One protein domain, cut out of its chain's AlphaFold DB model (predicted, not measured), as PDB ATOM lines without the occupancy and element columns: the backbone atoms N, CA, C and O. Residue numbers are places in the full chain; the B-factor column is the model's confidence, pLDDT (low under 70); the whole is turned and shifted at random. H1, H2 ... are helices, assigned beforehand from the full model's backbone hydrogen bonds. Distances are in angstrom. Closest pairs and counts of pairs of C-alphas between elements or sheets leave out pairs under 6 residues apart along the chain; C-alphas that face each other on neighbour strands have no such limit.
ATOM      1  N   CYS A   2      61.870   8.723 194.933       80.50
ATOM      2  CA  CYS A   2      60.439   8.655 194.603       80.50
ATOM      3  C   CYS A   2      60.142   7.949 193.267       80.50
ATOM      4  O   CYS A   2      59.346   7.021 193.251       80.50
ATOM      5  N   GLU A   3      60.848   8.297 192.186       80.69
ATOM      6  CA  GLU A   3      60.699   7.641 190.870       80.69
ATOM      7  C   GLU A   3      60.959   6.123 190.905       80.69
ATOM      8  O   GLU A   3      60.253   5.350 190.262       80.69
ATOM      9  N   VAL A   4      61.925   5.672 191.713       83.62
ATOM     10  CA  VAL A   4      62.233   4.239 191.880       83.62
ATOM     11  C   VAL A   4      61.129   3.531 192.667       83.62
ATOM     12  O   VAL A   4      60.750   2.410 192.344       83.62
ATOM     13  N   LEU A   5      60.579   4.181 193.695       83.94
ATOM     14  CA  LEU A   5      59.473   3.624 194.480       83.94
ATOM     15  C   LEU A   5      58.175   3.551 193.665       83.94
ATOM     16  O   LEU A   5      57.431   2.582 193.800       83.94
ATOM     17  N   ILE A   6      57.932   4.531 192.786       83.50
ATOM     18  CA  ILE A   6      56.826   4.506 191.821       83.50
ATOM     19  C   ILE A   6      56.990   3.325 190.861       83.50
ATOM     20  O   ILE A   6      56.068   2.525 190.714       83.50
ATOM     21  N   SER A   7      58.155   3.189 190.216       82.38
ATOM     22  CA  SER A   7      58.375   2.143 189.207       82.38
ATOM     23  C   SER A   7      58.308   0.733 189.798       82.38
ATOM     24  O   SER A   7      57.803  -0.187 189.158       82.38
ATOM     25  N   THR A   8      58.738   0.575 191.050       86.25
ATOM     26  CA  THR A   8      58.661  -0.687 191.803       86.25
ATOM     27  C   THR A   8      57.325  -0.902 192.524       86.25
ATOM     28  O   THR A   8      57.162  -1.919 193.197       86.25
ATOM     29  N   LYS A   9      56.354   0.016 192.382       84.06
ATOM     30  CA  LYS A   9      55.022  -0.026 193.025       84.06
ATOM     31  C   LYS A   9      55.078  -0.196 194.554       84.06
ATOM     32  O   LYS A   9      54.200  -0.806 195.164       84.06
ATOM     33  N   GLN A  10      56.106   0.355 195.199       87.94
ATOM     34  CA  GLN A  10      56.310   0.279 196.649       87.94
ATOM     35  C   GLN A  10      55.568   1.407 197.385       87.94
ATOM     36  O   GLN A  10      56.173   2.283 198.011       87.94
ATOM     37  N   TRP A  11      54.235   1.390 197.321       86.69
ATOM     38  CA  TRP A  11      53.375   2.463 197.844       86.69
ATOM     39  C   TRP A  11      53.473   2.662 199.360       86.69
ATOM     40  O   TRP A  11      53.431   3.791 199.841       86.69
ATOM     41  N   THR A  12      53.654   1.586 200.127       84.50
ATOM     42  CA  THR A  12      53.818   1.649 201.589       84.50
ATOM     43  C   THR A  12      55.103   2.375 201.979       84.50
ATOM     44  O   THR A  12      55.071   3.288 202.803       84.50
ATOM     45  N   SER A  13      56.223   2.033 201.340       84.38
ATOM     46  CA  SER A  13      57.507   2.720 201.513       84.38
ATOM     47  C   SER A  13      57.413   4.190 201.114       84.38
ATOM     48  O   SER A  13      57.918   5.060 201.821       84.38
ATOM     49  N   LEU A  14      56.710   4.480 200.016       83.69
ATOM     50  CA  LEU A  14      56.478   5.845 199.553       83.69
ATOM     51  C   LEU A  14      55.648   6.656 200.562       83.69
ATOM     52  O   LEU A  14      55.985   7.795 200.869       83.69
ATOM     53  N   ARG A  15      54.615   6.054 201.158       83.38
ATOM     54  CA  ARG A  15      53.814   6.668 202.225       83.38
ATOM     55  C   ARG A  15      54.644   6.968 203.472       83.38
ATOM     56  O   ARG A  15      54.534   8.053 204.038       83.38
ATOM     57  N   HIS A  16      55.497   6.034 203.892       83.81
ATOM     58  CA  HIS A  16      56.410   6.258 205.014       83.81
ATOM     59  C   HIS A  16      57.401   7.388 204.737       83.81
ATOM     60  O   HIS A  16      57.666   8.180 205.640       83.81
ATOM     61  N   LEU A  17      57.895   7.495 203.502       83.31
ATOM     62  CA  LEU A  17      58.750   8.597 203.070       83.31
ATOM     63  C   LEU A  17      58.010   9.938 203.173       83.31
ATOM     64  O   LEU A  17      58.524  10.877 203.772       83.31
ATOM     65  N   PHE A  18      56.777  10.018 202.670       81.44
ATOM     66  CA  PHE A  18      55.986  11.251 202.720       81.44
ATOM     67  C   PHE A  18      55.562  11.668 204.126       81.44
ATOM     68  O   PHE A  18      55.490  12.861 204.399       81.44
ATOM     69  N   ASN A  19      55.348  10.724 205.043       79.94
ATOM     70  CA  ASN A  19      55.056  11.045 206.443       79.94
ATOM     71  C   ASN A  19      56.240  11.699 207.175       79.94
ATOM     72  O   ASN A  19      56.033  12.341 208.202       79.94
ATOM     73  N   GLN A  20      57.461  11.540 206.659       76.00
ATOM     74  CA  GLN A  20      58.662  12.197 207.183       76.00
ATOM     75  C   GLN A  20      58.911  13.564 206.535       76.00
ATOM     76  O   GLN A  20      59.697  14.356 207.053       76.00
ATOM     77  N   ILE A  21      58.238  13.860 205.418       70.94
ATOM     78  CA  ILE A  21      58.353  15.144 204.731       70.94
ATOM     79  C   ILE A  21      57.379  16.130 205.384       70.94
ATOM     80  O   ILE A  21      56.190  15.830 205.532       70.94
ATOM     81  N   PRO A  22      57.832  17.336 205.764       66.75
ATOM     82  CA  PRO A  22      56.928  18.326 206.317       66.75
ATOM     83  C   PRO A  22      55.839  18.708 205.305       66.75
ATOM     84  O   PRO A  22      56.132  19.085 204.171       66.75
ATOM     85  N   LYS A  23      54.568  18.670 205.726       66.19
ATOM     86  CA  LYS A  23      53.393  18.885 204.853       66.19
ATOM     87  C   LYS A  23      53.391  20.225 204.101       66.19
ATOM     88  O   LYS A  23      52.744  20.352 203.064       66.19
ATOM     89  N   PHE A  24      54.134  21.214 204.596       61.34
ATOM     90  CA  PHE A  24      54.296  22.506 203.930       61.34
ATOM     91  C   PHE A  24      55.108  22.414 202.623       61.34
ATOM     92  O   PHE A  24      54.905  23.220 201.726       61.34
ATOM     93  N   TRP A  25      55.954  21.396 202.431       62.16
ATOM     94  CA  TRP A  25      56.650  21.181 201.149       62.16
ATOM     95  C   TRP A  25      55.694  20.820 200.002       62.16
ATOM     96  O   TRP A  25      56.071  20.893 198.837       62.16
ATOM     97  N   LEU A  26      54.465  20.422 200.337       62.38
ATOM     98  CA  LEU A  26      53.500  19.816 199.420       62.38
ATOM     99  C   LEU A  26      52.322  20.746 199.079       62.38
ATOM    100  O   LEU A  26      51.498  20.391 198.244       62.38
ATOM    101  N   THR A  27      52.205  21.898 199.749       54.22
ATOM    102  CA  THR A  27      50.974  22.717 199.764       54.22
ATOM    103  C   THR A  27      51.156  24.167 199.322       54.22
ATOM    104  O   THR A  27      50.161  24.824 199.040       54.22
ATOM    105  N   TYR A  28      52.388  24.666 199.235       58.03
ATOM    106  CA  TYR A  28      52.651  26.061 198.875       58.03
ATOM    107  C   TYR A  28      52.997  26.219 197.394       58.03
ATOM    108  O   TYR A  28      53.716  25.384 196.839       58.03
ATOM    109  N   GLU A  29      52.510  27.307 196.792       60.44
ATOM    110  CA  GLU A  29      52.843  27.763 195.436       60.44
ATOM    111  C   GLU A  29      54.368  27.890 195.242       60.44
ATOM    112  O   GLU A  29      55.130  28.064 196.200       60.44
ATOM    113  N   GLU A  30      54.829  27.774 193.994       57.88
ATOM    114  CA  GLU A  30      56.258  27.720 193.633       57.88
ATOM    115  C   GLU A  30      57.088  28.883 194.195       57.88
ATOM    116  O   GLU A  30      58.220  28.673 194.643       57.88
ATOM    117  N   GLU A  31      56.510  30.084 194.257       55.38
ATOM    118  CA  GLU A  31      57.169  31.288 194.777       55.38
ATOM    119  C   GLU A  31      57.477  31.188 196.280       55.38
ATOM    120  O   GLU A  31      58.570  31.533 196.740       55.38
ATOM    121  N   HIS A  32      56.547  30.632 197.058       58.06
ATOM    122  CA  HIS A  32      56.710  30.445 198.498       58.06
ATOM    123  C   HIS A  32      57.720  29.346 198.828       58.06
ATOM    124  O   HIS A  32      58.430  29.434 199.832       58.06
ATOM    125  N   PHE A  33      57.819  28.331 197.971       62.88
ATOM    126  CA  PHE A  33      58.761  27.237 198.144       62.88
ATOM    127  C   PHE A  33      60.219  27.697 198.007       62.88
ATOM    128  O   PHE A  33      61.036  27.396 198.879       62.88
ATOM    129  N   SER A  34      60.542  28.470 196.964       60.38
ATOM    130  CA  SER A  34      61.894  29.010 196.764       60.38
ATOM    131  C   SER A  34      62.291  29.964 197.898       60.38
ATOM    132  O   SER A  34      63.349  29.801 198.513       60.38
ATOM    133  N   ALA A  35      61.402  30.899 198.252       57.47
ATOM    134  CA  ALA A  35      61.631  31.850 199.338       57.47
ATOM    135  C   ALA A  35      61.833  31.154 200.696       57.47
ATOM    136  O   ALA A  35      62.702  31.547 201.478       57.47
ATOM    137  N   TYR A  36      61.066  30.097 200.977       62.75
ATOM    138  CA  TYR A  36      61.196  29.335 202.215       62.75
ATOM    139  C   TYR A  36      62.456  28.468 202.241       62.75
ATOM    140  O   TYR A  36      63.148  28.459 203.257       62.75
ATOM    141  N   TYR A  37      62.781  27.768 201.148       64.69
ATOM    142  CA  TYR A  37      64.005  26.969 201.060       64.69
ATOM    143  C   TYR A  37      65.232  27.833 201.348       64.69
ATOM    144  O   TYR A  37      66.045  27.492 202.209       64.69
ATOM    145  N   HIS A  38      65.310  29.010 200.717       62.19
ATOM    146  CA  HIS A  38      66.360  29.979 201.007       62.19
ATOM    147  C   HIS A  38      66.319  30.443 202.467       62.19
ATOM    148  O   HIS A  38      67.348  30.415 203.138       62.19
ATOM    149  N   ARG A  39      65.150  30.803 203.008       59.62
ATOM    150  CA  ARG A  39      65.031  31.260 204.401       59.62
ATOM    151  C   ARG A  39      65.468  30.201 205.413       59.62
ATOM    152  O   ARG A  39      66.160  30.557 206.357       59.62
ATOM    153  N   TYR A  40      65.104  28.936 205.227       60.34
ATOM    154  CA  TYR A  40      65.465  27.838 206.127       60.34
ATOM    155  C   TYR A  40      66.961  27.509 206.039       60.34
ATOM    156  O   TYR A  40      67.633  27.403 207.062       60.34
ATOM    157  N   TYR A  41      67.502  27.436 204.819       57.25
ATOM    158  CA  TYR A  41      68.909  27.104 204.592       57.25
ATOM    159  C   TYR A  41      69.859  28.203 205.094       57.25
ATOM    160  O   TYR A  41      70.874  27.907 205.722       57.25
ATOM    161  N   TYR A  42      69.516  29.483 204.899       51.03
ATOM    162  CA  TYR A  42      70.303  30.596 205.443       51.03
ATOM    163  C   TYR A  42      70.168  30.744 206.969       51.03
ATOM    164  O   TYR A  42      71.113  31.199 207.613       51.03
ATOM    165  N   HIS A  43      69.043  30.341 207.576       47.19
ATOM    166  CA  HIS A  43      68.895  30.372 209.038       47.19
ATOM    167  C   HIS A  43      69.751  29.307 209.742       47.19
ATOM    168  O   HIS A  43      70.280  29.565 210.823       47.19
ATOM    169  N   ASP A  44      69.917  28.133 209.126       46.00
ATOM    170  CA  ASP A  44      70.678  27.012 209.695       46.00
ATOM    171  C   ASP A  44      72.204  27.235 209.613       46.00
ATOM    172  O   ASP A  44      72.959  26.838 210.499       46.00
ATOM    173  N   GLN A  45      72.677  27.983 208.609       45.12
ATOM    174  CA  GLN A  45      74.082  28.418 208.524       45.12
ATOM    175  C   GLN A  45      74.456  29.444 209.610       45.12
ATOM    176  O   GLN A  45      75.595  29.466 210.073       45.12
ATOM    177  N   ASN A  46      73.505  30.270 210.060       42.88
ATOM    178  CA  ASN A  46      73.751  31.265 211.108       42.88
ATOM    179  C   ASN A  46      73.643  30.698 212.535       42.88
ATOM    180  O   ASN A  46      74.271  31.245 213.438       42.88
ATOM    181  N   SER A  68      71.540  23.651 192.562       68.00
ATOM    182  CA  SER A  68      71.012  24.667 191.652       68.00
ATOM    183  C   SER A  68      69.488  24.740 191.785       68.00
ATOM    184  O   SER A  68      68.826  23.717 191.965       68.00
ATOM    185  N   LEU A  69      68.910  25.940 191.673       67.25
ATOM    186  CA  LEU A  69      67.456  26.137 191.772       67.25
ATOM    187  C   LEU A  69      66.673  25.185 190.852       67.25
ATOM    188  O   LEU A  69      65.665  24.625 191.270       67.25
ATOM    189  N   ASN A  70      67.184  24.917 189.649       68.12
ATOM    190  CA  ASN A  70      66.570  23.991 188.694       68.12
ATOM    191  C   ASN A  70      66.495  22.550 189.225       68.12
ATOM    192  O   ASN A  70      65.437  21.935 189.163       68.12
ATOM    193  N   GLN A  71      67.574  22.033 189.822       73.94
ATOM    194  CA  GLN A  71      67.576  20.695 190.433       73.94
ATOM    195  C   GLN A  71      66.606  20.603 191.616       73.94
ATOM    196  O   GLN A  71      66.007  19.552 191.861       73.94
ATOM    197  N   LEU A  72      66.431  21.702 192.351       73.25
ATOM    198  CA  LEU A  72      65.464  21.781 193.437       73.25
ATOM    199  C   LEU A  72      64.019  21.742 192.903       73.25
ATOM    200  O   LEU A  72      63.192  21.013 193.453       73.25
ATOM    201  N   PHE A  73      63.722  22.466 191.820       73.38
ATOM    202  CA  PHE A  73      62.412  22.430 191.160       73.38
ATOM    203  C   PHE A  73      62.105  21.054 190.556       73.38
ATOM    204  O   PHE A  73      61.031  20.519 190.816       73.38
ATOM    205  N   GLU A  74      63.057  20.427 189.862       76.94
ATOM    206  CA  GLU A  74      62.916  19.057 189.340       76.94
ATOM    207  C   GLU A  74      62.659  18.036 190.463       76.94
ATOM    208  O   GLU A  74      61.830  17.125 190.338       76.94
ATOM    209  N   SER A  75      63.334  18.208 191.603       79.25
ATOM    210  CA  SER A  75      63.124  17.374 192.788       79.25
ATOM    211  C   SER A  75      61.729  17.580 193.378       79.25
ATOM    212  O   SER A  75      61.044  16.601 193.678       79.25
ATOM    213  N   ARG A  76      61.271  18.832 193.506       81.19
ATOM    214  CA  ARG A  76      59.916  19.168 193.971       81.19
ATOM    215  C   ARG A  76      58.850  18.604 193.037       81.19
ATOM    216  O   ARG A  76      57.889  18.006 193.513       81.19
ATOM    217  N   GLU A  77      59.037  18.731 191.730       85.19
ATOM    218  CA  GLU A  77      58.134  18.178 190.724       85.19
ATOM    219  C   GLU A  77      58.003  16.655 190.871       85.19
ATOM    220  O   GLU A  77      56.895  16.122 190.941       85.19
ATOM    221  N   SER A  78      59.135  15.959 191.023       86.19
ATOM    222  CA  SER A  78      59.177  14.507 191.246       86.19
ATOM    223  C   SER A  78      58.463  14.092 192.541       86.19
ATOM    224  O   SER A  78      57.791  13.061 192.590       86.19
ATOM    225  N   ILE A  79      58.584  14.898 193.601       86.19
ATOM    226  CA  ILE A  79      57.896  14.700 194.886       86.19
ATOM    227  C   ILE A  79      56.381  14.883 194.717       86.19
ATOM    228  O   ILE A  79      55.616  14.028 195.162       86.19
ATOM    229  N   ILE A  80      55.935  15.948 194.048       87.69
ATOM    230  CA  ILE A  80      54.508  16.228 193.816       87.69
ATOM    231  C   ILE A  80      53.878  15.148 192.939       87.69
ATOM    232  O   ILE A  80      52.806  14.643 193.267       87.69
ATOM    233  N   LYS A  81      54.559  14.732 191.867       89.44
ATOM    234  CA  LYS A  81      54.138  13.613 191.014       89.44
ATOM    235  C   LYS A  81      53.955  12.337 191.831       89.44
ATOM    236  O   LYS A  81      52.911  11.695 191.748       89.44
ATOM    237  N   ALA A  82      54.939  11.990 192.656       89.75
ATOM    238  CA  ALA A  82      54.872  10.812 193.512       89.75
ATOM    239  C   ALA A  82      53.740  10.887 194.543       89.75
ATOM    240  O   ALA A  82      53.058   9.889 194.776       89.75
ATOM    241  N   LEU A  83      53.490  12.068 195.111       88.69
ATOM    242  CA  LEU A  83      52.373  12.290 196.023       88.69
ATOM    243  C   LEU A  83      51.025  12.154 195.308       88.69
ATOM    244  O   LEU A  83      50.110  11.538 195.850       88.69
ATOM    245  N   ALA A  84      50.895  12.696 194.096       91.44
ATOM    246  CA  ALA A  84      49.680  12.582 193.297       91.44
ATOM    247  C   ALA A  84      49.385  11.114 192.946       91.44
ATOM    248  O   ALA A  84      48.253  10.659 193.096       91.44
ATOM    249  N   MET A  85      50.407  10.345 192.560       90.94
ATOM    250  CA  MET A  85      50.260   8.910 192.292       90.94
ATOM    251  C   MET A  85      49.879   8.124 193.552       90.94
ATOM    252  O   MET A  85      48.970   7.302 193.499       90.94
ATOM    253  N   LEU A  86      50.503   8.415 194.698       90.94
ATOM    254  CA  LEU A  86      50.129   7.789 195.969       90.94
ATOM    255  C   LEU A  86      48.681   8.119 196.363       90.94
ATOM    256  O   LEU A  86      47.929   7.235 196.765       90.94
ATOM    257  N   SER A  87      48.274   9.380 196.211       89.75
ATOM    258  CA  SER A  87      46.920   9.842 196.540       89.75
ATOM    259  C   SER A  87      45.858   9.161 195.672       89.75
ATOM    260  O   SER A  87      44.765   8.864 196.153       89.75
ATOM    261  N   TYR A  88      46.184   8.869 194.410       93.38
ATOM    262  CA  TYR A  88      45.331   8.090 193.514       93.38
ATOM    263  C   TYR A  88      45.134   6.648 194.008       93.38
ATOM    264  O   TYR A  88      43.997   6.177 194.058       93.38
ATOM    265  N   GLU A  89      46.200   5.971 194.446       92.38
ATOM    266  CA  GLU A  89      46.123   4.613 195.013       92.38
ATOM    267  C   GLU A  89      45.332   4.571 196.331       92.38
ATOM    268  O   GLU A  89      44.553   3.649 196.577       92.38
ATOM    269  N   GLU A  90      45.455   5.612 197.160       90.12
ATOM    270  CA  GLU A  90      44.657   5.782 198.382       90.12
ATOM    271  C   GLU A  90      43.191   6.182 198.105       90.12
ATOM    272  O   GLU A  90      42.406   6.335 199.043       90.12
ATOM    273  N   LYS A  91      42.793   6.334 196.831       92.00
ATOM    274  CA  LYS A  91      41.473   6.823 196.383       92.00
ATOM    275  C   LYS A  91      41.124   8.225 196.897       92.00
ATOM    276  O   LYS A  91      39.954   8.604 196.943       92.00
ATOM    277  N   ASN A  92      42.128   9.024 197.250       92.25
ATOM    278  CA  ASN A  92      41.958  10.423 197.618       92.25
ATOM    279  C   ASN A  92      42.029  11.314 196.370       92.25
ATOM    280  O   ASN A  92      43.013  12.015 196.125       92.25
ATOM    281  N   PHE A  93      40.970  11.283 195.563       92.94
ATOM    282  CA  PHE A  93      40.932  11.998 194.284       92.94
ATOM    283  C   PHE A  93      40.957  13.522 194.441       92.94
ATOM    284  O   PHE A  93      41.584  14.205 193.636       92.94
ATOM    285  N   SER A  94      40.357  14.058 195.511       91.81
ATOM    286  CA  SER A  94      40.351  15.501 195.781       91.81
ATOM    287  C   SER A  94      41.763  16.076 195.881       91.81
ATOM    288  O   SER A  94      42.025  17.163 195.368       91.81
ATOM    289  N   LEU A  95      42.677  15.349 196.530       89.12
ATOM    290  CA  LEU A  95      44.066  15.777 196.664       89.12
ATOM    291  C   LEU A  95      44.808  15.704 195.326       89.12
ATOM    292  O   LEU A  95      45.588  16.600 195.017       89.12
ATOM    293  N   VAL A  96      44.522  14.691 194.500       91.75
ATOM    294  CA  VAL A  96      45.087  14.588 193.146       91.75
ATOM    295  C   VAL A  96      44.703  15.808 192.309       91.75
ATOM    296  O   VAL A  96      45.576  16.424 191.704       91.75
ATOM    297  N   TYR A  97      43.426  16.200 192.310       92.62
ATOM    298  CA  TYR A  97      42.971  17.369 191.552       92.62
ATOM    299  C   TYR A  97      43.660  18.648 192.014       92.62
ATOM    300  O   TYR A  97      44.195  19.375 191.182       92.62
ATOM    301  N   HIS A  98      43.723  18.868 193.329       90.31
ATOM    302  CA  HIS A  98      44.397  20.026 193.902       90.31
ATOM    303  C   HIS A  98      45.870  20.089 193.475       90.31
ATOM    304  O   HIS A  98      46.311  21.101 192.941       90.31
ATOM    305  N   LEU A  99      46.623  18.996 193.650       89.31
ATOM    306  CA  LEU A  99      48.052  18.943 193.323       89.31
ATOM    307  C   LEU A  99      48.332  19.195 191.841       89.31
ATOM    308  O   LEU A  99      49.308  19.871 191.516       89.31
ATOM    309  N   LEU A 100      47.492  18.651 190.958       90.81
ATOM    310  CA  LEU A 100      47.641  18.825 189.516       90.81
ATOM    311  C   LEU A 100      47.237  20.228 189.059       90.81
ATOM    312  O   LEU A 100      47.806  20.710 188.090       90.81
ATOM    313  N   GLN A 101      46.291  20.889 189.728       89.50
ATOM    314  CA  GLN A 101      45.827  22.236 189.374       89.50
ATOM    315  C   GLN A 101      46.706  23.361 189.933       89.50
ATOM    316  O   GLN A 101      46.700  24.449 189.366       89.50
ATOM    317  N   SER A 102      47.436  23.124 191.026       85.12
ATOM    318  CA  SER A 102      48.171  24.175 191.746       85.12
ATOM    319  C   SER A 102      49.663  24.276 191.409       85.12
ATOM    320  O   SER A 102      50.325  25.181 191.902       85.12
ATOM    321  N   ASN A 103      50.232  23.329 190.659       83.94
ATOM    322  CA  ASN A 103      51.681  23.253 190.418       83.94
ATOM    323  C   ASN A 103      51.993  23.190 188.926       83.94
ATOM    324  O   ASN A 103      51.239  22.565 188.182       83.94
ATOM    325  N   HIS A 104      53.112  23.777 188.496       81.44
ATOM    326  CA  HIS A 104      53.578  23.647 187.122       81.44
ATOM    327  C   HIS A 104      54.450  22.402 186.962       81.44
ATOM    328  O   HIS A 104      55.150  21.970 187.880       81.44
ATOM    329  N   PHE A 105      54.375  21.800 185.777       83.88
ATOM    330  CA  PHE A 105      55.078  20.561 185.471       83.88
ATOM    331  C   PHE A 105      55.858  20.687 184.171       83.88
ATOM    332  O   PHE A 105      55.383  21.261 183.185       83.88
ATOM    333  N   THR A 106      57.037  20.078 184.155       83.50
ATOM    334  CA  THR A 106      57.895  20.008 182.981       83.50
ATOM    335  C   THR A 106      57.264  19.094 181.931       83.50
ATOM    336  O   THR A 106      56.633  18.083 182.249       83.50
ATOM    337  N   VAL A 107      57.476  19.413 180.649       83.56
ATOM    338  CA  VAL A 107      56.910  18.689 179.490       83.56
ATOM    339  C   VAL A 107      57.125  17.168 179.570       83.56
ATOM    340  O   VAL A 107      56.245  16.401 179.188       83.56
ATOM    341  N   GLY A 108      58.253  16.716 180.132       83.75
ATOM    342  CA  GLY A 108      58.552  15.289 180.299       83.75
ATOM    343  C   GLY A 108      57.567  14.533 181.204       83.75
ATOM    344  O   GLY A 108      57.235  13.383 180.921       83.75
ATOM    345  N   ASN A 109      57.050  15.167 182.260       85.00
ATOM    346  CA  ASN A 109      56.102  14.534 183.183       85.00
ATOM    347  C   ASN A 109      54.637  14.783 182.802       85.00
ATOM    348  O   ASN A 109      53.773  14.003 183.212       85.00
ATOM    349  N   GLN A 110      54.348  15.810 181.994       86.56
ATOM    350  CA  GLN A 110      52.981  16.183 181.608       86.56
ATOM    351  C   GLN A 110      52.184  15.000 181.048       86.56
ATOM    352  O   GLN A 110      51.069  14.765 181.502       86.56
ATOM    353  N   ALA A 111      52.754  14.181 180.157       88.94
ATOM    354  CA  ALA A 111      52.050  13.021 179.593       88.94
ATOM    355  C   ALA A 111      51.573  12.022 180.668       88.94
ATOM    356  O   ALA A 111      50.439  11.540 180.625       88.94
ATOM    357  N   THR A 112      52.414  11.756 181.672       90.75
ATOM    358  CA  THR A 112      52.079  10.852 182.786       90.75
ATOM    359  C   THR A 112      50.981  11.453 183.665       90.75
ATOM    360  O   THR A 112      50.052  10.764 184.083       90.75
ATOM    361  N   LEU A 113      51.048  12.760 183.919       91.69
ATOM    362  CA  LEU A 113      50.088  13.472 184.764       91.69
ATOM    363  C   LEU A 113      48.734  13.670 184.074       91.69
ATOM    364  O   LEU A 113      47.695  13.579 184.723       91.69
ATOM    365  N   GLN A 114      48.718  13.860 182.754       93.44
ATOM    366  CA  GLN A 114      47.493  13.873 181.951       93.44
ATOM    367  C   GLN A 114      46.782  12.516 182.014       93.44
ATOM    368  O   GLN A 114      45.564  12.454 182.196       93.44
ATOM    369  N   GLN A 115      47.532  11.413 181.910       92.88
ATOM    370  CA  GLN A 115      46.977  10.073 182.107       92.88
ATOM    371  C   GLN A 115      46.436   9.898 183.528       92.88
ATOM    372  O   GLN A 115      45.323   9.397 183.690       92.88
ATOM    373  N   LEU A 116      47.174  10.357 184.544       94.38
ATOM    374  CA  LEU A 116      46.730  10.323 185.936       94.38
ATOM    375  C   LEU A 116      45.423  11.101 186.132       94.38
ATOM    376  O   LEU A 116      44.497  10.562 186.731       94.38
ATOM    377  N   TRP A 117      45.296  12.310 185.580       94.88
ATOM    378  CA  TRP A 117      44.069  13.115 185.627       94.88
ATOM    379  C   TRP A 117      42.860  12.347 185.084       94.88
ATOM    380  O   TRP A 117      41.827  12.221 185.750       94.88
ATOM    381  N   TYR A 118      43.001  11.765 183.891       94.88
ATOM    382  CA  TYR A 118      41.929  10.986 183.280       94.88
ATOM    383  C   TYR A 118      41.605   9.725 184.074       94.88
ATOM    384  O   TYR A 118      40.432   9.459 184.325       94.88
ATOM    385  N   ASN A 119      42.619   8.979 184.511       94.50
ATOM    386  CA  ASN A 119      42.437   7.775 185.317       94.50
ATOM    387  C   ASN A 119      41.737   8.086 186.641       94.50
ATOM    388  O   ASN A 119      40.854   7.336 187.042       94.50
ATOM    389  N   THR A 120      42.061   9.217 187.269       95.19
ATOM    390  CA  THR A 120      41.433   9.684 188.513       95.19
ATOM    391  C   THR A 120      39.936   9.916 188.307       95.19
ATOM    392  O   THR A 120      39.123   9.339 189.023       95.19
ATOM    393  N   HIS A 121      39.538  10.663 187.270       95.00
ATOM    394  CA  HIS A 121      38.116  10.848 186.954       95.00
ATOM    395  C   HIS A 121      37.415   9.566 186.487       95.00
ATOM    396  O   HIS A 121      36.235   9.364 186.772       95.00
ATOM    397  N   TYR A 122      38.109   8.681 185.767       94.94
ATOM    398  CA  TYR A 122      37.550   7.381 185.407       94.94
ATOM    399  C   TYR A 122      37.285   6.541 186.652       94.94
ATOM    400  O   TYR A 122      36.197   5.988 186.771       94.94
ATOM    401  N   ALA A 123      38.236   6.474 187.584       93.06
ATOM    402  CA  ALA A 123      38.098   5.746 188.835       93.06
ATOM    403  C   ALA A 123      36.956   6.312 189.689       93.06
ATOM    404  O   ALA A 123      36.112   5.549 190.148       93.06
ATOM    405  N   GLU A 124      36.864   7.635 189.828       93.31
ATOM    406  CA  GLU A 124      35.790   8.306 190.568       93.31
ATOM    407  C   GLU A 124      34.399   7.947 190.016       93.31
ATOM    408  O   GLU A 124      33.526   7.479 190.750       93.31
ATOM    409  N   VAL A 125      34.198   8.072 188.699       92.81
ATOM    410  CA  VAL A 125      32.917   7.714 188.068       92.81
ATOM    411  C   VAL A 125      32.677   6.203 188.126       92.81
ATOM    412  O   VAL A 125      31.538   5.774 188.313       92.81
ATOM    413  N   GLN A 126      33.722   5.388 187.997       92.69
ATOM    414  CA  GLN A 126      33.631   3.933 188.087       92.69
ATOM    415  C   GLN A 126      33.213   3.467 189.485       92.69
ATOM    416  O   GLN A 126      32.470   2.500 189.578       92.69
ATOM    417  N   LEU A 127      33.627   4.147 190.558       89.19
ATOM    418  CA  LEU A 127      33.177   3.824 191.917       89.19
ATOM    419  C   LEU A 127      31.692   4.126 192.124       89.19
ATOM    420  O   LEU A 127      31.032   3.432 192.888       89.19
ATOM    421  N   SER A 128      31.155   5.130 191.428       86.75
ATOM    422  CA  SER A 128      29.726   5.461 191.489       86.75
ATOM    423  C   SER A 128      28.829   4.531 190.655       86.75
ATOM    424  O   SER A 128      27.606   4.659 190.705       86.75
ATOM    425  N   ARG A 129      29.404   3.626 189.845       87.50
ATOM    426  CA  ARG A 129      28.663   2.784 188.891       87.50
ATOM    427  C   ARG A 129      29.070   1.317 188.996       87.50
ATOM    428  O   ARG A 129      30.236   0.978 188.852       87.50
ATOM    429  N   ASP A 130      28.090   0.423 189.006       84.69
ATOM    430  CA  ASP A 130      28.339  -1.032 189.024       84.69
ATOM    431  C   ASP A 130      28.802  -1.619 187.673       84.69
ATOM    432  O   ASP A 130      28.956  -2.829 187.524       84.69
ATOM    433  N   LYS A 131      28.978  -0.784 186.640       90.38
ATOM    434  CA  LYS A 131      29.306  -1.212 185.269       90.38
ATOM    435  C   LYS A 131      30.618  -0.592 184.803       90.38
ATOM    436  O   LYS A 131      30.823   0.594 185.067       90.38
ATOM    437  N   PRO A 132      31.466  -1.331 184.064       90.06
ATOM    438  CA  PRO A 132      32.712  -0.788 183.541       90.06
ATOM    439  C   PRO A 132      32.453   0.364 182.562       90.06
ATOM    440  O   PRO A 132      31.509   0.328 181.766       90.06
ATOM    441  N   LEU A 133      33.306   1.389 182.604       92.00
ATOM    442  CA  LEU A 133      33.215   2.545 181.714       92.00
ATOM    443  C   LEU A 133      33.419   2.156 180.247       92.00
ATOM    444  O   LEU A 133      34.462   1.633 179.850       92.00
ATOM    445  N   THR A 134      32.440   2.512 179.417       94.12
ATOM    446  CA  THR A 134      32.532   2.370 177.961       94.12
ATOM    447  C   THR A 134      33.439   3.442 177.349       94.12
ATOM    448  O   THR A 134      33.683   4.492 177.947       94.12
ATOM    449  N   ALA A 135      33.896   3.236 176.110       91.38
ATOM    450  CA  ALA A 135      34.679   4.241 175.379       91.38
ATOM    451  C   ALA A 135      33.937   5.588 175.238       91.38
ATOM    452  O   ALA A 135      34.545   6.657 175.335       91.38
ATOM    453  N   VAL A 136      32.610   5.543 175.066       91.19
ATOM    454  CA  VAL A 136      31.760   6.741 174.987       91.19
ATOM    455  C   VAL A 136      31.705   7.461 176.333       91.19
ATOM    456  O   VAL A 136      31.778   8.689 176.371       91.19
ATOM    457  N   ASP A 137      31.624   6.722 177.440       93.12
ATOM    458  CA  ASP A 137      31.634   7.317 178.776       93.12
ATOM    459  C   ASP A 137      32.985   7.969 179.082       93.12
ATOM    460  O   ASP A 137      33.017   9.124 179.501       93.12
ATOM    461  N   LYS A 138      34.103   7.302 178.763       93.81
ATOM    462  CA  LYS A 138      35.447   7.896 178.878       93.81
ATOM    463  C   LYS A 138      35.566   9.185 178.060       93.81
ATOM    464  O   LYS A 138      36.099  10.177 178.543       93.81
ATOM    465  N   TYR A 139      35.031   9.219 176.837       92.31
ATOM    466  CA  TYR A 139      34.973  10.446 176.033       92.31
ATOM    467  C   TYR A 139      34.159  11.563 176.709       92.31
ATOM    468  O   TYR A 139      34.618  12.703 176.768       92.31
ATOM    469  N   ARG A 140      32.976  11.246 177.250       93.88
ATOM    470  CA  ARG A 140      32.132  12.220 177.966       93.88
ATOM    471  C   ARG A 140      32.837  12.791 179.192       93.88
ATOM    472  O   ARG A 140      32.763  13.994 179.410       93.88
ATOM    473  N   ILE A 141      33.542  11.947 179.945       93.75
ATOM    474  CA  ILE A 141      34.314  12.357 181.123       93.75
ATOM    475  C   ILE A 141      35.424  13.328 180.720       93.75
ATOM    476  O   ILE A 141      35.477  14.420 181.270       93.75
ATOM    477  N   ARG A 142      36.230  13.002 179.699       93.75
ATOM    478  CA  ARG A 142      37.285  13.903 179.192       93.75
ATOM    479  C   ARG A 142      36.746  15.257 178.738       93.75
ATOM    480  O   ARG A 142      37.378  16.278 178.961       93.75
ATOM    481  N   ARG A 143      35.562  15.274 178.120       90.06
ATOM    482  CA  ARG A 143      34.893  16.522 177.721       90.06
ATOM    483  C   ARG A 143      34.362  17.334 178.899       90.06
ATOM    484  O   ARG A 143      34.310  18.553 178.798       90.06
ATOM    485  N   LYS A 144      33.890  16.669 179.952       92.62
ATOM    486  CA  LYS A 144      33.366  17.321 181.158       92.62
ATOM    487  C   LYS A 144      34.497  17.849 182.045       92.62
ATOM    488  O   LYS A 144      34.332  18.890 182.667       92.62
ATOM    489  N   HIS A 145      35.619  17.139 182.075       91.44
ATOM    490  CA  HIS A 145      36.789  17.425 182.897       91.44
ATOM    491  C   HIS A 145      38.021  17.630 181.999       91.44
ATOM    492  O   HIS A 145      38.851  16.718 181.887       91.44
TER     493      HIS A 145
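AT A GLANCE: This is residues 2 to 46 and 68 to 145 of the 443 residues of the protein "Homeobox domain-containing protein" of Trichobilharzia regenti (UniProt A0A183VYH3). Three helices, H5, H6 and H7, fold back and forth on one another as the core, with the H1 and H2 hairpin packed on H5, and H8 crossing H7. At the other end of the long axis from H8, H4 reaches away, its residues 38 to 46 sticking out. The printed part has 123 residues with eight named helices, H1 to H8, and no named strand: all helix. It is only just loose, close to compact, radius of gyration of the C-alphas 16.7 A, spanning 61 by 29 by 22 A.

HOW THE PARTS SIT: H1, residues 2 to 7, and H2, residues 11 to 20, form a helical hairpin, closest C-alphas Leu 5 and Leu 14, 6.3 A. The hub H5, residues 69 to 89, touches H1 with residues 78 to 85 alone, at a steep tilt of 46 degrees, closest C-alphas Cys 2 and Ala 82, 6.1 A. H3, residues 23 to 26, is close to H5 but not clearly touching; H4, residues 30 to 46, is near H5. H5, H6, residues 93 to 102, and H7, residues 107 to 127, form an up-and-down bundle, each running against the one before. H8, residues 135 to 144, touches H7 at residues 118 to 122 alone, closest C-alphas Tyr 118 and Arg 142, 6.8 A. O i to N i+4 pairs are all within hydrogen-bond range in H1, H5, H6 and H8, against 5 of 6 in H2, 12 of 13 in H4 and 15 of 17 in H7; H3 is too short.

IN THESE COORDINATES: H1 begins at C-alpha 2 (60.439, 8.655, 194.603); H8 ends at C-alpha 144 (33.366, 17.321, 181.158). H4 measures 25.0 A, H5 30.5 A and H7 30.6 A from first to last C-alpha.

THE WHOLE: Residues 47 to 67 are not printed; C-alphas 46 and 68 are 20.7 A apart. Residues 22 to 46 and 68 to 70 have pLDDT under 70.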